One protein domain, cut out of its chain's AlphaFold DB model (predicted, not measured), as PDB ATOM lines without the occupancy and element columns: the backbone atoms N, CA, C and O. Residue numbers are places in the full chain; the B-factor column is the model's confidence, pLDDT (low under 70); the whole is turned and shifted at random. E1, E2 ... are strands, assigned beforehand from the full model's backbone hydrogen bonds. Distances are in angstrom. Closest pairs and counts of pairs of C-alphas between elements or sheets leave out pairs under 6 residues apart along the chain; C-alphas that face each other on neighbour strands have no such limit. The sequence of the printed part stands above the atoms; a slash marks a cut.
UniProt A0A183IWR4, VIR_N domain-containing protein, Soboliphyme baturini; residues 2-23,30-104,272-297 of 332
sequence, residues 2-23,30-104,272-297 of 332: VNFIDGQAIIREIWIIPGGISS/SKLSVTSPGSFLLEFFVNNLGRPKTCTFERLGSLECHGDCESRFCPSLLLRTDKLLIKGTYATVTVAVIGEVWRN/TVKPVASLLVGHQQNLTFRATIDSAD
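Overview. This is residues 2 to 23, 30 to 104 and 272 to 297 of the 332 residues of the protein "VIR_N domain-containing protein" of Soboliphyme baturini (UniProt A0A183IWR4). Two small three-stranded sheets, E1 - E5 - E6 and E3 - E2 - E4, are stacked partly face to face as a loose sandwich, and the tight turn between E4 and E5 crosses from one sheet to the other. The long stretch of residues 66 to 82 runs along the side where the edge strands E3 and E1 lie, pairing briefly with E1 before it reaches E4. The printed part has 123 residues with no named helix and six named strands, E1 to E6 in order along the chain, and both sheets are all antiparallel. The class is all strand, although 53 of the 123 printed residues, under half, are in named elements. The whole is compact, with a radius of gyration of the C-alphas of 14.8 A and spans of 37 by 35 by 25 A.

Arrangement. One sheet has as its inner strand E5, residues 92 to 103, with the edge strands E1, residues 7 to 16, and E6, residues 286 to 294. It is strongly twisted, its C-alphas lying up to 5.7 A off the best plane. E5 bends by 71 degrees at residue 100, and E1 bends by 75 degrees at residue 12. E1 and E5 are antiparallel at 147 degrees; C-alphas 9 and 101 face each other at 4.3 A, and N 10 and O 100 are within hydrogen-bond range at 2.8 A. E5 and E6 are antiparallel at 148 degrees; C-alphas 94 and 292 face each other at 4.5 A, and N 95 and O 291 are within hydrogen-bond range at 3.0 A. The other sheet has as its inner strand E2, residues 40 to 46, with the edge strands E3, residues 58 to 65, and E4, residues 83 to 89. Its C-alphas lie up to 3.6 A off the best plane, only just short of strongly twisted. E2 and E3 form a hairpin, antiparallel at 164 degrees; C-alphas 62 and 43 face each other at 4.2 A, and N 42 and O 63 are 2.8 A apart, within hydrogen-bond range. E2 and E4 are antiparallel at 158 degrees; C-alphas 42 and 88 face each other at 4.4 A, and N 43 and O 87 are within hydrogen-bond range at 2.7 A. Between the sheets, E1 and E4 are near each other, with 5 pairs of C-alphas within 10 A; among the pairs that are apart are E2 and E5, E1 and E3, and E4 and E6. Short antiparallel pairings join residues 2 to 3 with residues 83 to 84 of E4, residues 9 to 10 of E1 with residues 80 to 81, and residues 14 to 15 of E1 with residues 72 to 73.

Along the chain. E1 begins at C-alpha 7, (7.512, 6.369, 50.249), and is 23.3 A from first to last C-alpha. E2 is 19.7 A long, E3 21.9 A and E4 20.0 A. E5, the longest strand with 12 residues, is 30.3 A long and begins at C-alpha 92, (-12.819, 16.542, 35.344). E6 is 25.7 A long and ends at C-alpha 294, (-9.345, 19.374, 36.121).

Size, cuts and confidence. The two C-alphas farthest apart, those of Ser 23 and Lys 53, are 47.4 A apart. Residues 24 to 29 are not printed, with 12.3 A between C-alphas 23 and 30; residues 105 to 271 are not printed, with 19.0 A between C-alphas 104 and 272. The links E1 to E2 and E5 to E6 run across these cuts. Of the links that are printed whole, E4 to E5 is tight, with 2 residues, and E2 to E3 and E3 to E4 are long, with 11 and 17. The mean pLDDT of the printed part is 74.0; 45 residues are under 70, among them residues 19 to 23, 30 to 38 and 272 to 297, and the mean of E6 is 54.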
ATOM      1  N   VAL A   2       0.652  12.643  40.585       83.69
ATOM      2  CA  VAL A   2       0.458  12.216  41.978       83.69
ATOM      3  C   VAL A   2       1.814  11.798  42.545       83.69
ATOM      4  O   VAL A   2       2.466  10.916  41.988       83.69
ATOM      5  N   ASN A   3       2.237  12.440  43.635       87.44
ATOM      6  CA  ASN A   3       3.472  12.109  44.346       87.44
ATOM      7  C   ASN A   3       3.138  11.339  45.626       87.44
ATOM      8  O   ASN A   3       2.294  11.785  46.406       87.44
ATOM      9  N   PHE A   4       3.831  10.230  45.873       85.00
ATOM     10  CA  PHE A   4       3.747   9.506  47.138       85.00
ATOM     11  C   PHE A   4       4.781  10.100  48.109       85.00
ATOM     12  O   PHE A   4       5.958   9.765  48.068       85.00
ATOM     13  N   ILE A   5       4.334  11.055  48.933       75.44
ATOM     14  CA  ILE A   5       5.196  11.997  49.679       75.44
ATOM     15  C   ILE A   5       6.156  11.301  50.663       75.44
ATOM     16  O   ILE A   5       7.267  11.784  50.854       75.44
ATOM     17  N   ASP A   6       5.783  10.141  51.210       76.25
ATOM     18  CA  ASP A   6       6.546   9.467  52.274       76.25
ATOM     19  C   ASP A   6       7.089   8.083  51.880       76.25
ATOM     20  O   ASP A   6       7.488   7.297  52.746       76.25
ATOM     21  N   GLY A   7       7.091   7.722  50.593       82.38
ATOM     22  CA  GLY A   7       7.512   6.369  50.249       82.38
ATOM     23  C   GLY A   7       7.289   5.906  48.824       82.38
ATOM     24  O   GLY A   7       6.947   6.664  47.923       82.38
ATOM     25  N   GLN A   8       7.512   4.609  48.646       90.31
ATOM     26  CA  GLN A   8       7.275   3.901  47.394       90.31
ATOM     27  C   GLN A   8       5.930   3.188  47.491       90.31
ATOM     28  O   GLN A   8       5.619   2.596  48.521       90.31
ATOM     29  N   ALA A   9       5.150   3.198  46.423       92.25
ATOM     30  CA  ALA A   9       3.890   2.487  46.330       92.25
ATOM     31  C   ALA A   9       3.949   1.403  45.250       92.25
ATOM     32  O   ALA A   9       4.586   1.577  44.211       92.25
ATOM     33  N   ILE A  10       3.255   0.294  45.484       94.12
ATOM     34  CA  ILE A  10       2.865  -0.660  44.447       94.12
ATOM     35  C   ILE A  10       1.392  -0.419  44.160       94.12
ATOM     36  O   ILE A  10       0.548  -0.610  45.036       94.12
ATOM     37  N   ILE A  11       1.081  -0.008  42.935       94.38
ATOM     38  CA  ILE A  11      -0.297   0.242  42.508       94.38
ATOM     39  C   ILE A  11      -0.930  -1.093  42.122       94.38
ATOM     40  O   ILE A  11      -0.424  -1.783  41.238       94.38
ATOM     41  N   ARG A  12      -2.029  -1.454  42.789       95.12
ATOM     42  CA  ARG A  12      -2.802  -2.670  42.500       95.12
ATOM     43  C   ARG A  12      -3.988  -2.376  41.603       95.12
ATOM     44  O   ARG A  12      -4.288  -3.170  40.721       95.12
ATOM     45  N   GLU A  13      -4.665  -1.259  41.852       94.81
ATOM     46  CA  GLU A  13      -5.885  -0.882  41.148       94.81
ATOM     47  C   GLU A  13      -6.020   0.639  41.116       94.81
ATOM     48  O   GLU A  13      -5.593   1.347  42.031       94.81
ATOM     49  N   ILE A  14      -6.650   1.145  40.066       93.94
ATOM     50  CA  ILE A  14      -7.005   2.550  39.919       93.94
ATOM     51  C   ILE A  14      -8.490   2.605  39.584       93.94
ATOM     52  O   ILE A  14      -8.939   1.957  38.645       93.94
ATOM     53  N   TRP A  15      -9.251   3.367  40.355       91.88
ATOM     54  CA  TRP A  15     -10.692   3.494  40.207       91.88
ATOM     55  C   TRP A  15     -11.049   4.916  39.799       91.88
ATOM     56  O   TRP A  15     -10.615   5.878  40.426       91.88
ATOM     57  N   ILE A  16     -11.873   5.051  38.775       88.88
ATOM     58  CA  ILE A  16     -12.557   6.290  38.433       88.88
ATOM     59  C   ILE A  16     -13.811   6.352  39.291       88.88
ATOM     60  O   ILE A  16     -14.608   5.420  39.310       88.88
ATOM     61  N   ILE A  17     -13.979   7.434  40.041       84.00
ATOM     62  CA  ILE A  17     -15.180   7.638  40.848       84.00
ATOM     63  C   ILE A  17     -16.156   8.427  39.975       84.00
ATOM     64  O   ILE A  17     -15.912   9.621  39.799       84.00
ATOM     65  N   PRO A  18     -17.215   7.822  39.404       72.50
ATOM     66  CA  PRO A  18     -18.194   8.562  38.616       72.50
ATOM     67  C   PRO A  18     -18.860   9.640  39.478       72.50
ATOM     68  O   PRO A  18     -19.125   9.445  40.668       72.50
ATOM     69  N   GLY A  19     -19.095  10.811  38.896       65.25
ATOM     70  CA  GLY A  19     -19.777  11.902  39.568       65.25
ATOM     71  C   GLY A  19     -21.252  11.565  39.712       65.25
ATOM     72  O   GLY A  19     -21.914  11.257  38.730       65.25
ATOM     73  N   GLY A  20     -21.762  11.594  40.943       52.41
ATOM     74  CA  GLY A  20     -23.153  11.212  41.195       52.41
ATOM     75  C   GLY A  20     -23.506  10.828  42.628       52.41
ATOM     76  O   GLY A  20     -24.668  10.547  42.894       52.41
ATOM     77  N   ILE A  21     -22.570  10.849  43.585       48.12
ATOM     78  CA  ILE A  21     -22.953  10.769  45.004       48.12
ATOM     79  C   ILE A  21     -23.339  12.178  45.458       48.12
ATOM     80  O   ILE A  21     -22.567  12.888  46.099       48.12
ATOM     81  N   SER A  22     -24.544  12.604  45.085       47.00
ATOM     82  CA  SER A  22     -25.222  13.694  45.776       47.00
ATOM     83  C   SER A  22     -25.673  13.159  47.133       47.00
ATOM     84  O   SER A  22     -26.704  12.491  47.228       47.00
ATOM     85  N   SER A  23     -24.919  13.417  48.203       44.84
ATOM     86  CA  SER A  23     -25.541  13.417  49.526       44.84
ATOM     87  C   SER A  23     -26.581  14.531  49.494       44.84
ATOM     88  O   SER A  23     -26.213  15.689  49.309       44.84
ATOM     89  N   SER A  30     -20.331  23.908  46.710       46.25
ATOM     90  CA  SER A  30     -19.073  23.386  46.181       46.25
ATOM     91  C   SER A  30     -19.355  22.457  45.007       46.25
ATOM     92  O   SER A  30     -19.629  21.274  45.163       46.25
ATOM     93  N   LYS A  31     -19.240  23.013  43.794       48.75
ATOM     94  CA  LYS A  31     -19.087  22.305  42.505       48.75
ATOM     95  C   LYS A  31     -17.790  21.469  42.458       48.75
ATOM     96  O   LYS A  31     -17.146  21.364  41.424       48.75
ATOM     97  N   LEU A  32     -17.347  20.917  43.580       51.19
ATOM     98  CA  LEU A  32     -16.120  20.150  43.667       51.19
ATOM     99  C   LEU A  32     -16.506  18.687  43.828       51.19
ATOM    100  O   LEU A  32     -17.182  18.334  44.789       51.19
ATOM    101  N   SER A  33     -16.010  17.849  42.919       51.84
ATOM    102  CA  SER A  33     -15.981  16.379  42.988       51.84
ATOM    103  C   SER A  33     -17.052  15.567  42.251       51.84
ATOM    104  O   SER A  33     -17.220  14.379  42.528       51.84
ATOM    105  N   VAL A  34     -17.695  16.143  41.235       56.53
ATOM    106  CA  VAL A  34     -18.489  15.357  40.281       56.53
ATOM    107  C   VAL A  34     -17.613  15.062  39.062       56.53
ATOM    108  O   VAL A  34     -17.408  15.931  38.222       56.53
ATOM    109  N   THR A  35     -17.061  13.848  38.970       59.28
ATOM    110  CA  THR A  35     -16.468  13.361  37.710       59.28
ATOM    111  C   THR A  35     -17.563  13.378  36.654       59.28
ATOM    112  O   THR A  35     -18.541  12.648  36.788       59.28
ATOM    113  N   SER A  36     -17.435  14.213  35.628       56.12
ATOM    114  CA  SER A  36     -18.406  14.219  34.533       56.12
ATOM    115  C   SER A  36     -18.179  12.949  33.709       56.12
ATOM    116  O   SER A  36     -17.099  12.822  33.133       56.12
ATOM    117  N   PRO A  37     -19.132  11.999  33.649       54.06
ATOM    118  CA  PRO A  37     -18.948  10.697  32.999       54.06
ATOM    119  C   PRO A  37     -19.001  10.794  31.461       54.06
ATOM    120  O   PRO A  37     -19.503   9.902  30.786       54.06
ATOM    121  N   GLY A  38     -18.517  11.903  30.894       64.56
ATOM    122  CA  GLY A  38     -18.271  12.003  29.462       64.56
ATOM    123  C   GLY A  38     -17.221  10.984  29.022       64.56
ATOM    124  O   GLY A  38     -16.525  10.386  29.846       64.56
ATOM    125  N   SER A  39     -17.093  10.796  27.709       79.56
ATOM    126  CA  SER A  39     -16.046   9.940  27.162       79.56
ATOM    127  C   SER A  39     -14.671  10.426  27.621       79.56
ATOM    128  O   SER A  39     -14.340  11.599  27.427       79.56
ATOM    129  N   PHE A  40     -13.871   9.542  28.211       87.81
ATOM    130  CA  PHE A  40     -12.510   9.853  28.634       87.81
ATOM    131  C   PHE A  40     -11.532   8.801  28.132       87.81
ATOM    132  O   PHE A  40     -11.859   7.624  27.996       87.81
ATOM    133  N   LEU A  41     -10.297   9.230  27.915       91.94
ATOM    134  CA  LEU A  41      -9.173   8.350  27.634       91.94
ATOM    135  C   LEU A  41      -8.061   8.733  28.591       91.94
ATOM    136  O   LEU A  41      -7.531   9.836  28.491       91.94
ATOM    137  N   LEU A  42      -7.720   7.838  29.511       93.12
ATOM    138  CA  LEU A  42      -6.656   8.032  30.486       93.12
ATOM    139  C   LEU A  42      -5.527   7.047  30.229       93.12
ATOM    140  O   LEU A  42      -5.747   5.871  29.965       93.12
ATOM    141  N   GLU A  43      -4.305   7.527  30.367       95.62
ATOM    142  CA  GLU A  43      -3.076   6.763  30.322       95.62
ATOM    143  C   GLU A  43      -2.325   6.952  31.636       95.62
ATOM    144  O   GLU A  43      -2.118   8.074  32.113       95.62
ATOM    145  N   PHE A  44      -1.894   5.838  32.213       95.69
ATOM    146  CA  PHE A  44      -1.187   5.794  33.480       95.69
ATOM    147  C   PHE A  44       0.285   5.507  33.226       95.69
ATOM    148  O   PHE A  44       0.629   4.549  32.531       95.69
ATOM    149  N   PHE A  45       1.161   6.303  33.831       95.50
ATOM    150  CA  PHE A  45       2.600   6.087  33.788       95.50
ATOM    151  C   PHE A  45       3.191   6.155  35.190       95.50
ATOM    152  O   PHE A  45       2.760   6.955  36.018       95.50
ATOM    153  N   VAL A  46       4.209   5.350  35.457       94.69
ATOM    154  CA  VAL A  46       4.899   5.328  36.748       94.69
ATOM    155  C   VAL A  46       6.387   5.514  36.592       94.69
ATOM    156  O   VAL A  46       6.971   5.158  35.572       94.69
ATOM    157  N   ASN A  47       7.014   6.052  37.625       92.50
ATOM    158  CA  ASN A  47       8.458   6.007  37.725       92.50
ATOM    159  C   ASN A  47       8.876   4.619  38.236       92.50
ATOM    160  O   ASN A  47       8.638   4.281  39.393       92.50
ATOM    161  N   ASN A  48       9.459   3.787  37.371       91.94
ATOM    162  CA  ASN A  48       9.845   2.430  37.748       91.94
ATOM    163  C   ASN A  48      11.125   2.436  38.601       91.94
ATOM    164  O   ASN A  48      12.242   2.502  38.083       91.94
ATOM    165  N   LEU A  49      10.971   2.262  39.914       90.31
ATOM    166  CA  LEU A  49      12.099   2.229  40.852       90.31
ATOM    167  C   LEU A  49      12.955   0.956  40.741       90.31
ATOM    168  O   LEU A  49      14.078   0.927  41.239       90.31
ATOM    169  N   GLY A  50      12.465  -0.090  40.066       86.81
ATOM    170  CA  GLY A  50      13.260  -1.268  39.707       86.81
ATOM    171  C   GLY A  50      14.237  -1.010  38.554       86.81
ATOM    172  O   GLY A  50      15.170  -1.788  38.350       86.81
ATOM    173  N   ARG A  51      14.053   0.086  37.808       87.56
ATOM    174  CA  ARG A  51      14.925   0.512  36.705       87.56
ATOM    175  C   ARG A  51      15.354   1.972  36.896       87.56
ATOM    176  O   ARG A  51      15.114   2.805  36.030       87.56
ATOM    177  N   PRO A  52      16.086   2.300  37.978       74.62
ATOM    178  CA  PRO A  52      16.407   3.687  38.335       74.62
ATOM    179  C   PRO A  52      17.297   4.409  37.307       74.62
ATOM    180  O   PRO A  52      17.471   5.619  37.377       74.62
ATOM    181  N   LYS A  53      17.885   3.677  36.350       75.12
ATOM    182  CA  LYS A  53      18.732   4.232  35.283       75.12
ATOM    183  C   LYS A  53      17.943   4.747  34.077       75.12
ATOM    184  O   LYS A  53      18.544   5.320  33.173       75.12
ATOM    185  N   THR A  54      16.630   4.538  34.030       75.69
ATOM    186  CA  THR A  54      15.776   5.074  32.969       75.69
ATOM    187  C   THR A  54      15.065   6.316  33.492       75.69
ATOM    188  O   THR A  54      14.212   6.213  34.361       75.69
ATOM    189  N   CYS A  55      15.397   7.494  32.955       65.81
ATOM    190  CA  CYS A  55      14.766   8.777  33.316       65.81
ATOM    191  C   CYS A  55      13.333   8.926  32.746       65.81
ATOM    192  O   CYS A  55      12.755  10.008  32.719       65.81
ATOM    193  N   THR A  56      12.760   7.842  32.226       81.81
ATOM    194  CA  THR A  56      11.483   7.840  31.519       81.81
ATOM    195  C   THR A  56      10.429   7.133  32.353       81.81
ATOM    196  O   THR A  56      10.656   6.013  32.810       81.81
ATOM    197  N   PHE A  57       9.260   7.759  32.499       92.12
ATOM    198  CA  PHE A  57       8.092   7.106  33.075       92.12
ATOM    199  C   PHE A  57       7.678   5.903  32.213       92.12
ATOM    200  O   PHE A  57       7.552   6.011  30.993       92.12
ATOM    201  N   GLU A  58       7.458   4.757  32.850       93.12
ATOM    202  CA  GLU A  58       6.990   3.534  32.206       93.12
ATOM    203  C   GLU A  58       5.463   3.541  32.133       93.12
ATOM    204  O   GLU A  58       4.783   3.816  33.123       93.12
ATOM    205  N   ARG A  59       4.914   3.251  30.950       94.00
ATOM    206  CA  ARG A  59       3.465   3.189  30.731       94.00
ATOM    207  C   ARG A  59       2.898   1.958  31.438       94.00
ATOM    208  O   ARG A  59       3.207   0.837  31.049       94.00
ATOM    209  N   LEU A  60       2.047   2.172  32.440       94.38
ATOM    210  CA  LEU A  60       1.299   1.104  33.109       94.38
ATOM    211  C   LEU A  60       0.152   0.581  32.247       94.38
ATOM    212  O   LEU A  60      -0.157  -0.605  32.301       94.38
ATOM    213  N   GLY A  61      -0.500   1.463  31.488       94.94
ATOM    214  CA  GLY A  61      -1.634   1.113  30.638       94.94
ATOM    215  C   GLY A  61      -2.572   2.290  30.413       94.94
ATOM    216  O   GLY A  61      -2.229   3.434  30.710       94.94
ATOM    217  N   SER A  62      -3.753   1.999  29.877       94.06
ATOM    218  CA  SER A  62      -4.781   2.992  29.586       94.06
ATOM    219  C   SER A  62      -6.164   2.493  29.976       94.06
ATOM    220  O   SER A  62      -6.431   1.294  29.924       94.06
ATOM    221  N   LEU A  63      -7.032   3.427  30.347       92.12
ATOM    222  CA  LEU A  63      -8.444   3.207  30.602       92.12
ATOM    223  C   LEU A  63      -9.235   4.160  29.716       92.12
ATOM    224  O   LEU A  63      -9.090   5.379  29.815       92.12
ATOM    225  N   GLU A  64     -10.050   3.591  28.846       90.44
ATOM    226  CA  GLU A  64     -10.914   4.329  27.938       90.44
ATOM    227  C   GLU A  64     -12.361   4.082  28.328       90.44
ATOM    228  O   GLU A  64     -12.751   2.953  28.635       90.44
ATOM    229  N   CYS A  65     -13.147   5.146  28.308       84.25
ATOM    230  CA  CYS A  65     -14.567   5.066  28.523       84.25
ATOM    231  C   CYS A  65     -15.326   5.860  27.464       84.25
ATOM    232  O   CYS A  65     -15.046   7.034  27.251       84.25
ATOM    233  N   HIS A  66     -16.332   5.217  26.868       82.94
ATOM    234  CA  HIS A  66     -17.429   5.811  26.111       82.94
ATOM    235  C   HIS A  66     -18.775   5.385  26.727       82.94
ATOM    236  O   HIS A  66     -19.236   4.273  26.483       82.94
ATOM    237  N   GLY A  67     -19.407   6.245  27.533       75.38
ATOM    238  CA  GLY A  67     -20.701   5.953  28.175       75.38
ATOM    239  C   GLY A  67     -20.585   5.169  29.491       75.38
ATOM    240  O   GLY A  67     -19.881   5.598  30.401       75.38
ATOM    241  N   ASP A  68     -21.288   4.037  29.606       66.94
ATOM    242  CA  ASP A  68     -21.298   3.183  30.806       66.94
ATOM    243  C   ASP A  68     -20.124   2.195  30.784       66.94
ATOM    244  O   ASP A  68     -20.253   1.048  30.352       66.94
ATOM    245  N   CYS A  69     -18.949   2.646  31.213       68.94
ATOM    246  CA  CYS A  69     -17.721   1.855  31.100       68.94
ATOM    247  C   CYS A  69     -17.199   1.369  32.436       68.94
ATOM    248  O   CYS A  69     -17.603   1.811  33.512       68.94
ATOM    249  N   GLU A  70     -16.218   0.477  32.341       68.50
ATOM    250  CA  GLU A  70     -15.476   0.006  33.491       68.50
ATOM    251  C   GLU A  70     -14.749   1.174  34.167       68.50
ATOM    252  O   GLU A  70     -13.862   1.819  33.612       68.50
ATOM    253  N   SER A  71     -15.125   1.438  35.413       84.38
ATOM    254  CA  SER A  71     -14.535   2.492  36.227       84.38
ATOM    255  C   SER A  71     -13.235   2.044  36.895       84.38
ATOM    256  O   SER A  71     -12.813   2.647  37.877       84.38
ATOM    257  N   ARG A  72     -12.623   0.946  36.446       90.88
ATOM    258  CA  ARG A  72     -11.525   0.273  37.136       90.88
ATOM    259  C   ARG A  72     -10.430  -0.107  36.152       90.88
ATOM    260  O   ARG A  72     -10.674  -0.696  35.111       90.88
ATOM    261  N   PHE A  73      -9.199   0.198  36.532       93.31
ATOM    262  CA  PHE A  73      -7.989  -0.190  35.834       93.31
ATOM    263  C   PHE A  73      -7.113  -1.036  36.761       93.31
ATOM    264  O   PHE A  73      -6.760  -0.614  37.864       93.31
ATOM    265  N   CYS A  74      -6.741  -2.228  36.296       95.44
ATOM    266  CA  CYS A  74      -5.835  -3.141  36.988       95.44
ATOM    267  C   CYS A  74      -4.539  -3.264  36.169       95.44
ATOM    268  O   CYS A  74      -4.567  -3.888  35.106       95.44
ATOM    269  N   PRO A  75      -3.404  -2.689  36.612       93.06
ATOM    270  CA  PRO A  75      -2.135  -2.860  35.917       93.06
ATOM    271  C   PRO A  75      -1.740  -4.342  35.852       93.06
ATOM    272  O   PRO A  75      -1.811  -5.066  36.844       93.06
ATOM    273  N   SER A  76      -1.262  -4.787  34.688       91.69
ATOM    274  CA  SER A  76      -0.750  -6.154  34.503       91.69
ATOM    275  C   SER A  76       0.579  -6.392  35.224       91.69
ATOM    276  O   SER A  76       0.959  -7.536  35.465       91.69
ATOM    277  N   LEU A  77       1.301  -5.313  35.543       90.50
ATOM    278  CA  LEU A  77       2.608  -5.344  36.182       90.50
ATOM    279  C   LEU A  77       2.593  -4.519  37.470       90.50
ATOM    280  O   LEU A  77       2.297  -3.325  37.462       90.50
ATOM    281  N   LEU A  78       2.964  -5.160  38.576       92.75
ATOM    282  CA  LEU A  78       3.075  -4.525  39.886       92.75
ATOM    283  C   LEU A  78       4.466  -3.899  40.040       92.75
ATOM    284  O   LEU A  78       5.424  -4.564  40.436       92.75
ATOM    285  N   LEU A  79       4.578  -2.617  39.698       92.31
ATOM    286  CA  LEU A  79       5.818  -1.847  39.806       92.31
ATOM    287  C   LEU A  79       5.850  -1.015  41.089       92.31
ATOM    288  O   LEU A  79       4.849  -0.409  41.470       92.31
ATOM    289  N   ARG A  80       7.029  -0.939  41.719       92.56
ATOM    290  CA  ARG A  80       7.300   0.047  42.771       92.56
ATOM    291  C   ARG A  80       7.521   1.415  42.141       92.56
ATOM    292  O   ARG A  80       8.353   1.542  41.242       92.56
ATOM    293  N   THR A  81       6.811   2.414  42.647       93.06
ATOM    294  CA  THR A  81       6.857   3.786  42.147       93.06
ATOM    295  C   THR A  81       6.762   4.814  43.267       93.06
ATOM    296  O   THR A  81       6.059   4.610  44.248       93.06
ATOM    297  N   ASP A  82       7.444   5.943  43.124       91.81
ATOM    298  CA  ASP A  82       7.279   7.144  43.954       91.81
ATOM    299  C   ASP A  82       6.301   8.152  43.320       91.81
ATOM    300  O   ASP A  82       5.812   9.069  43.990       91.81
ATOM    301  N   LYS A  83       5.979   7.979  42.029       92.25
ATOM    302  CA  LYS A  83       5.158   8.914  41.249       92.25
ATOM    303  C   LYS A  83       4.225   8.209  40.275       92.25
ATOM    304  O   LYS A  83       4.628   7.321  39.523       92.25
ATOM    305  N   LEU A  84       2.981   8.667  40.231       94.06
ATOM    306  CA  LEU A  84       2.003   8.281  39.221       94.06
ATOM    307  C   LEU A  84       1.667   9.500  38.361       94.06
ATOM    308  O   LEU A  84       1.185  10.530  38.841       94.06
ATOM    309  N   LEU A  85       1.919   9.381  37.069       94.06
ATOM    310  CA  LEU A  85       1.515  10.345  36.063       94.06
ATOM    311  C   LEU A  85       0.238   9.843  35.387       94.06
ATOM    312  O   LEU A  85       0.140   8.683  34.999       94.06
ATOM    313  N   ILE A  86      -0.733  10.742  35.256       94.19
ATOM    314  CA  ILE A  86      -1.998  10.502  34.568       94.19
ATOM    315  C   ILE A  86      -2.034  11.494  33.411       94.19
ATOM    316  O   ILE A  86      -1.853  12.695  33.628       94.19
ATOM    317  N   LYS A  87      -2.207  10.985  32.197       93.62
ATOM    318  CA  LYS A  87      -2.321  11.766  30.961       93.62
ATOM    319  C   LYS A  87      -3.602  11.354  30.251       93.62
ATOM    320  O   LYS A  87      -4.038  10.227  30.430       93.62
ATOM    321  N   GLY A  88      -4.199  12.225  29.450       91.50
ATOM    322  CA  GLY A  88      -5.388  11.840  28.710       91.50
ATOM    323  C   GLY A  88      -6.265  13.001  28.298       91.50
ATOM    324  O   GLY A  88      -5.946  14.150  28.596       91.50
ATOM    325  N   THR A  89      -7.380  12.670  27.657       88.88
ATOM    326  CA  THR A  89      -8.494  13.587  27.409       88.88
ATOM    327  C   THR A  89      -9.565  13.341  28.464       88.88
ATOM    328  O   THR A  89     -10.157  12.260  28.522       88.88
ATOM    329  N   TYR A  90      -9.784  14.333  29.320       86.88
ATOM    330  CA  TYR A  90     -10.782  14.334  30.386       86.88
ATOM    331  C   TYR A  90     -11.176  15.785  30.674       86.88
ATOM    332  O   TYR A  90     -10.348  16.676  30.528       86.88
ATOM    333  N   ALA A  91     -12.420  16.024  31.091       81.38
ATOM    334  CA  ALA A  91     -12.824  17.340  31.590       81.38
ATOM    335  C   ALA A  91     -12.436  17.472  33.072       81.38
ATOM    336  O   ALA A  91     -11.491  18.170  33.427       81.38
ATOM    337  N   THR A  92     -13.096  16.674  33.912       79.94
ATOM    338  CA  THR A  92     -12.819  16.542  35.344       79.94
ATOM    339  C   THR A  92     -12.857  15.070  35.704       79.94
ATOM    340  O   THR A  92     -13.865  14.401  35.458       79.94
ATOM    341  N   VAL A  93     -11.787  14.567  36.321       82.06
ATOM    342  CA  VAL A  93     -11.726  13.182  36.795       82.06
ATOM    343  C   VAL A  93     -11.350  13.110  38.270       82.06
ATOM    344  O   VAL A  93     -10.376  13.713  38.723       82.06
ATOM    345  N   THR A  94     -12.126  12.332  39.024       86.75
ATOM    346  CA  THR A  94     -11.777  11.904  40.378       86.75
ATOM    347  C   THR A  94     -11.276  10.472  40.326       86.75
ATOM    348  O   THR A  94     -12.009   9.563  39.928       86.75
ATOM    349  N   VAL A  95     -10.040  10.265  40.771       89.38
ATOM    350  CA  VAL A  95      -9.398   8.949  40.772       89.38
ATOM    351  C   VAL A  95      -9.104   8.510  42.204       89.38
ATOM    352  O   VAL A  95      -8.600   9.298  43.008       89.38
ATOM    353  N   ALA A  96      -9.401   7.247  42.504       90.69
ATOM    354  CA  ALA A  96      -8.951   6.523  43.682       90.69
ATOM    355  C   ALA A  96      -7.827   5.555  43.296       90.69
ATOM    356  O   ALA A  96      -8.034   4.625  42.521       90.69
ATOM    357  N   VAL A  97      -6.629   5.761  43.838       92.44
ATOM    358  CA  VAL A  97      -5.498   4.841  43.640       92.44
ATOM    359  C   VAL A  97      -5.419   3.904  44.835       92.44
ATOM    360  O   VAL A  97      -5.335   4.380  45.969       92.44
ATOM    361  N   ILE A  98      -5.441   2.598  44.573       93.69
ATOM    362  CA  ILE A  98      -5.366   1.535  45.576       93.69
ATOM    363  C   ILE A  98      -4.042   0.798  45.405       93.69
ATOM    364  O   ILE A  98      -3.679   0.342  44.315       93.69
ATOM    365  N   GLY A  99      -3.322   0.653  46.506       92.88
ATOM    366  CA  GLY A  99      -2.032  -0.006  46.501       92.88
ATOM    367  C   GLY A  99      -1.452  -0.192  47.890       92.88
ATOM    368  O   GLY A  99      -2.058   0.168  48.900       92.88
ATOM    369  N   GLU A 100      -0.247  -0.745  47.904       91.88
ATOM    370  CA  GLU A 100       0.566  -0.903  49.106       91.88
ATOM    371  C   GLU A 100       1.628   0.182  49.131       91.88
ATOM    372  O   GLU A 100       2.382   0.319  48.168       91.88
ATOM    373  N   VAL A 101       1.712   0.930  50.228       87.94
ATOM    374  CA  VAL A 101       2.753   1.944  50.413       87.94
ATOM    375  C   VAL A 101       3.785   1.431  51.403       87.94
ATOM    376  O   VAL A 101       3.457   1.029  52.517       87.94
ATOM    377  N   TRP A 102       5.045   1.491  50.997       83.31
ATOM    378  CA  TRP A 102       6.199   1.300  51.855       83.31
ATOM    379  C   TRP A 102       6.742   2.660  52.250       83.31
ATOM    380  O   TRP A 102       7.245   3.401  51.401       83.31
ATOM    381  N   ARG A 103       6.682   2.976  53.545       79.19
ATOM    382  CA  ARG A 103       7.492   4.066  54.073       79.19
ATOM    383  C   ARG A 103       8.949   3.642  53.996       79.19
ATOM    384  O   ARG A 103       9.307   2.552  54.443       79.19
ATOM    385  N   ASN A 104       9.778   4.510  53.430       66.19
ATOM    386  CA  ASN A 104      11.209   4.390  53.633       66.19
ATOM    387  C   ASN A 104      11.428   4.768  55.096       66.19
ATOM    388  O   ASN A 104      11.484   5.951  55.425       66.19
ATOM    389  N   THR A 272      -1.623  18.073  45.965       36.56
ATOM    390  CA  THR A 272      -1.042  17.422  47.147       36.56
ATOM    391  C   THR A 272      -2.137  16.600  47.821       36.56
ATOM    392  O   THR A 272      -3.046  17.152  48.438       36.56
ATOM    393  N   VAL A 273      -2.074  15.274  47.689       39.50
ATOM    394  CA  VAL A 273      -3.070  14.370  48.275       39.50
ATOM    395  C   VAL A 273      -2.593  13.921  49.651       39.50
ATOM    396  O   VAL A 273      -1.535  13.307  49.778       39.50
ATOM    397  N   LYS A 274      -3.381  14.211  50.689       36.31
ATOM    398  CA  LYS A 274      -3.161  13.635  52.020       36.31
ATOM    399  C   LYS A 274      -3.700  12.198  52.038       36.31
ATOM    400  O   LYS A 274      -4.831  11.992  51.594       36.31
ATOM    401  N   PRO A 275      -2.937  11.212  52.537       37.12
ATOM    402  CA  PRO A 275      -3.444   9.856  52.698       37.12
ATOM    403  C   PRO A 275      -4.634   9.856  53.665       37.12
ATOM    404  O   PRO A 275      -4.524  10.341  54.792       37.12
ATOM    405  N   VAL A 276      -5.768   9.289  53.246       35.50
ATOM    406  CA  VAL A 276      -6.848   8.930  54.170       35.50
ATOM    407  C   VAL A 276      -6.519   7.534  54.686       35.50
ATOM    408  O   VAL A 276      -6.778   6.530  54.026       35.50
ATOM    409  N   ALA A 277      -5.847   7.473  55.834       29.72
ATOM    410  CA  ALA A 277      -5.501   6.215  56.476       29.72
ATOM    411  C   ALA A 277      -6.727   5.650  57.207       29.72
ATOM    412  O   ALA A 277      -7.193   6.227  58.189       29.72
ATOM    413  N   SER A 278      -7.225   4.495  56.767       27.25
ATOM    414  CA  SER A 278      -8.053   3.644  57.621       27.25
ATOM    415  C   SER A 278      -7.117   2.826  58.508       27.25
ATOM    416  O   SER A 278      -6.301   2.039  58.028       27.25
ATOM    417  N   LEU A 279      -7.184   3.083  59.811       23.81
ATOM    418  CA  LEU A 279      -6.320   2.496  60.826       23.81
ATOM    419  C   LEU A 279      -6.636   0.997  60.972       23.81
ATOM    420  O   LEU A 279      -7.617   0.626  61.607       23.81
ATOM    421  N   LEU A 280      -5.805   0.135  60.386       24.84
ATOM    422  CA  LEU A 280      -5.777  -1.300  60.668       24.84
ATOM    423  C   LEU A 280      -4.325  -1.717  60.912       24.84
ATOM    424  O   LEU A 280      -3.447  -1.576  60.061       24.84
ATOM    425  N   VAL A 281      -4.074  -2.150  62.145       27.20
ATOM    426  CA  VAL A 281      -2.777  -2.612  62.638       27.20
ATOM    427  C   VAL A 281      -2.498  -3.990  62.042       27.20
ATOM    428  O   VAL A 281      -3.213  -4.945  62.331       27.20
ATOM    429  N   GLY A 282      -1.458  -4.074  61.209       24.11
ATOM    430  CA  GLY A 282      -0.967  -5.318  60.613       24.11
ATOM    431  C   GLY A 282      -0.299  -5.094  59.255       24.11
ATOM    432  O   GLY A 282      -0.915  -5.380  58.244       24.11
ATOM    433  N   HIS A 283       0.922  -4.542  59.251       37.88
ATOM    434  CA  HIS A 283       1.949  -4.429  58.186       37.88
ATOM    435  C   HIS A 283       1.601  -4.161  56.695       37.88
ATOM    436  O   HIS A 283       2.527  -3.975  55.908       37.88
ATOM    437  N   GLN A 284       0.337  -4.053  56.294       35.78
ATOM    438  CA  GLN A 284      -0.111  -3.840  54.920       35.78
ATOM    439  C   GLN A 284      -1.210  -2.772  54.945       35.78
ATOM    440  O   GLN A 284      -2.362  -3.038  55.280       35.78
ATOM    441  N   GLN A 285      -0.838  -1.521  54.673       44.78
ATOM    442  CA  GLN A 285      -1.803  -0.425  54.619       44.78
ATOM    443  C   GLN A 285      -2.347  -0.323  53.196       44.78
ATOM    444  O   GLN A 285      -1.636   0.111  52.291       44.78
ATOM    445  N   ASN A 286      -3.609  -0.715  53.009       44.38
ATOM    446  CA  ASN A 286      -4.366  -0.345  51.818       44.38
ATOM    447  C   ASN A 286      -4.687   1.145  51.928       44.38
ATOM    448  O   ASN A 286      -5.577   1.547  52.678       44.38
ATOM    449  N   LEU A 287      -3.920   1.970  51.223       51.62
ATOM    450  CA  LEU A 287      -4.134   3.411  51.197       51.62
ATOM    451  C   LEU A 287      -4.937   3.767  49.955       51.62
ATOM    452  O   LEU A 287      -4.578   3.387  48.842       51.62
ATOM    453  N   THR A 288      -6.033   4.492  50.171       48.06
ATOM    454  CA  THR A 288      -6.836   5.066  49.091       48.06
ATOM    455  C   THR A 288      -6.470   6.535  48.961       48.06
ATOM    456  O   THR A 288      -6.662   7.321  49.890       48.06
ATOM    457  N   PHE A 289      -5.935   6.912  47.804       56.88
ATOM    458  CA  PHE A 289      -5.619   8.303  47.489       56.88
ATOM    459  C   PHE A 289      -6.689   8.864  46.570       56.88
ATOM    460  O   PHE A 289      -6.901   8.309  45.497       56.88
ATOM    461  N   ARG A 290      -7.330   9.966  46.972       49.44
ATOM    462  CA  ARG A 290      -8.291  10.689  46.134       49.44
ATOM    463  C   ARG A 290      -7.614  11.913  45.528       49.44
ATOM    464  O   ARG A 290      -7.217  12.814  46.263       49.44
ATOM    465  N   ALA A 291      -7.500  11.944  44.207       59.62
ATOM    466  CA  ALA A 291      -7.050  13.118  43.464       59.62
ATOM    467  C   ALA A 291      -8.166  13.574  42.521       59.62
ATOM    468  O   ALA A 291      -8.740  12.747  41.811       59.62
ATOM    469  N   THR A 292      -8.452  14.875  42.518       55.91
ATOM    470  CA  THR A 292      -9.276  15.522  41.492       55.91
ATOM    471  C   THR A 292      -8.337  16.237  40.537       55.91
ATOM    472  O   THR A 292      -7.449  16.967  40.987       55.91
ATOM    473  N   ILE A 293      -8.499  15.986  39.243       61.53
ATOM    474  CA  ILE A 293      -7.710  16.624  38.192       61.53
ATOM    475  C   ILE A 293      -8.694  17.265  37.221       61.53
ATOM    476  O   ILE A 293      -9.531  16.569  36.643       61.53
ATOM    477  N   ASP A 294      -8.574  18.578  37.069       57.69
ATOM    478  CA  ASP A 294      -9.345  19.374  36.121       57.69
ATOM    479  C   ASP A 294      -8.437  19.731  34.940       57.69
ATOM    480  O   ASP A 294      -7.282  20.125  35.147       57.69
ATOM    481  N   SER A 295      -8.923  19.549  33.710       52.22
ATOM    482  CA  SER A 295      -8.222  20.065  32.530       52.22
ATOM    483  C   SER A 295      -8.345  21.585  32.507       52.22
ATOM    484  O   SER A 295      -9.434  22.125  32.677       52.22
ATOM    485  N   ALA A 296      -7.227  22.282  32.322       49.34
ATOM    486  CA  ALA A 296      -7.151  23.741  32.378       49.34
ATOM    487  C   ALA A 296      -7.448  24.405  31.020       49.34
ATOM    488  O   ALA A 296      -6.751  25.343  30.637       49.34
ATOM    489  N   ASP A 297      -8.455  23.918  30.299       45.62
ATOM    490  CA  ASP A 297      -8.886  24.521  29.038       45.62
ATOM    491  C   ASP A 297     -10.159  25.342  29.294       45.62
ATOM    492  O   ASP A 297     -11.269  24.845  29.129       45.62
TER     493      ASP A 297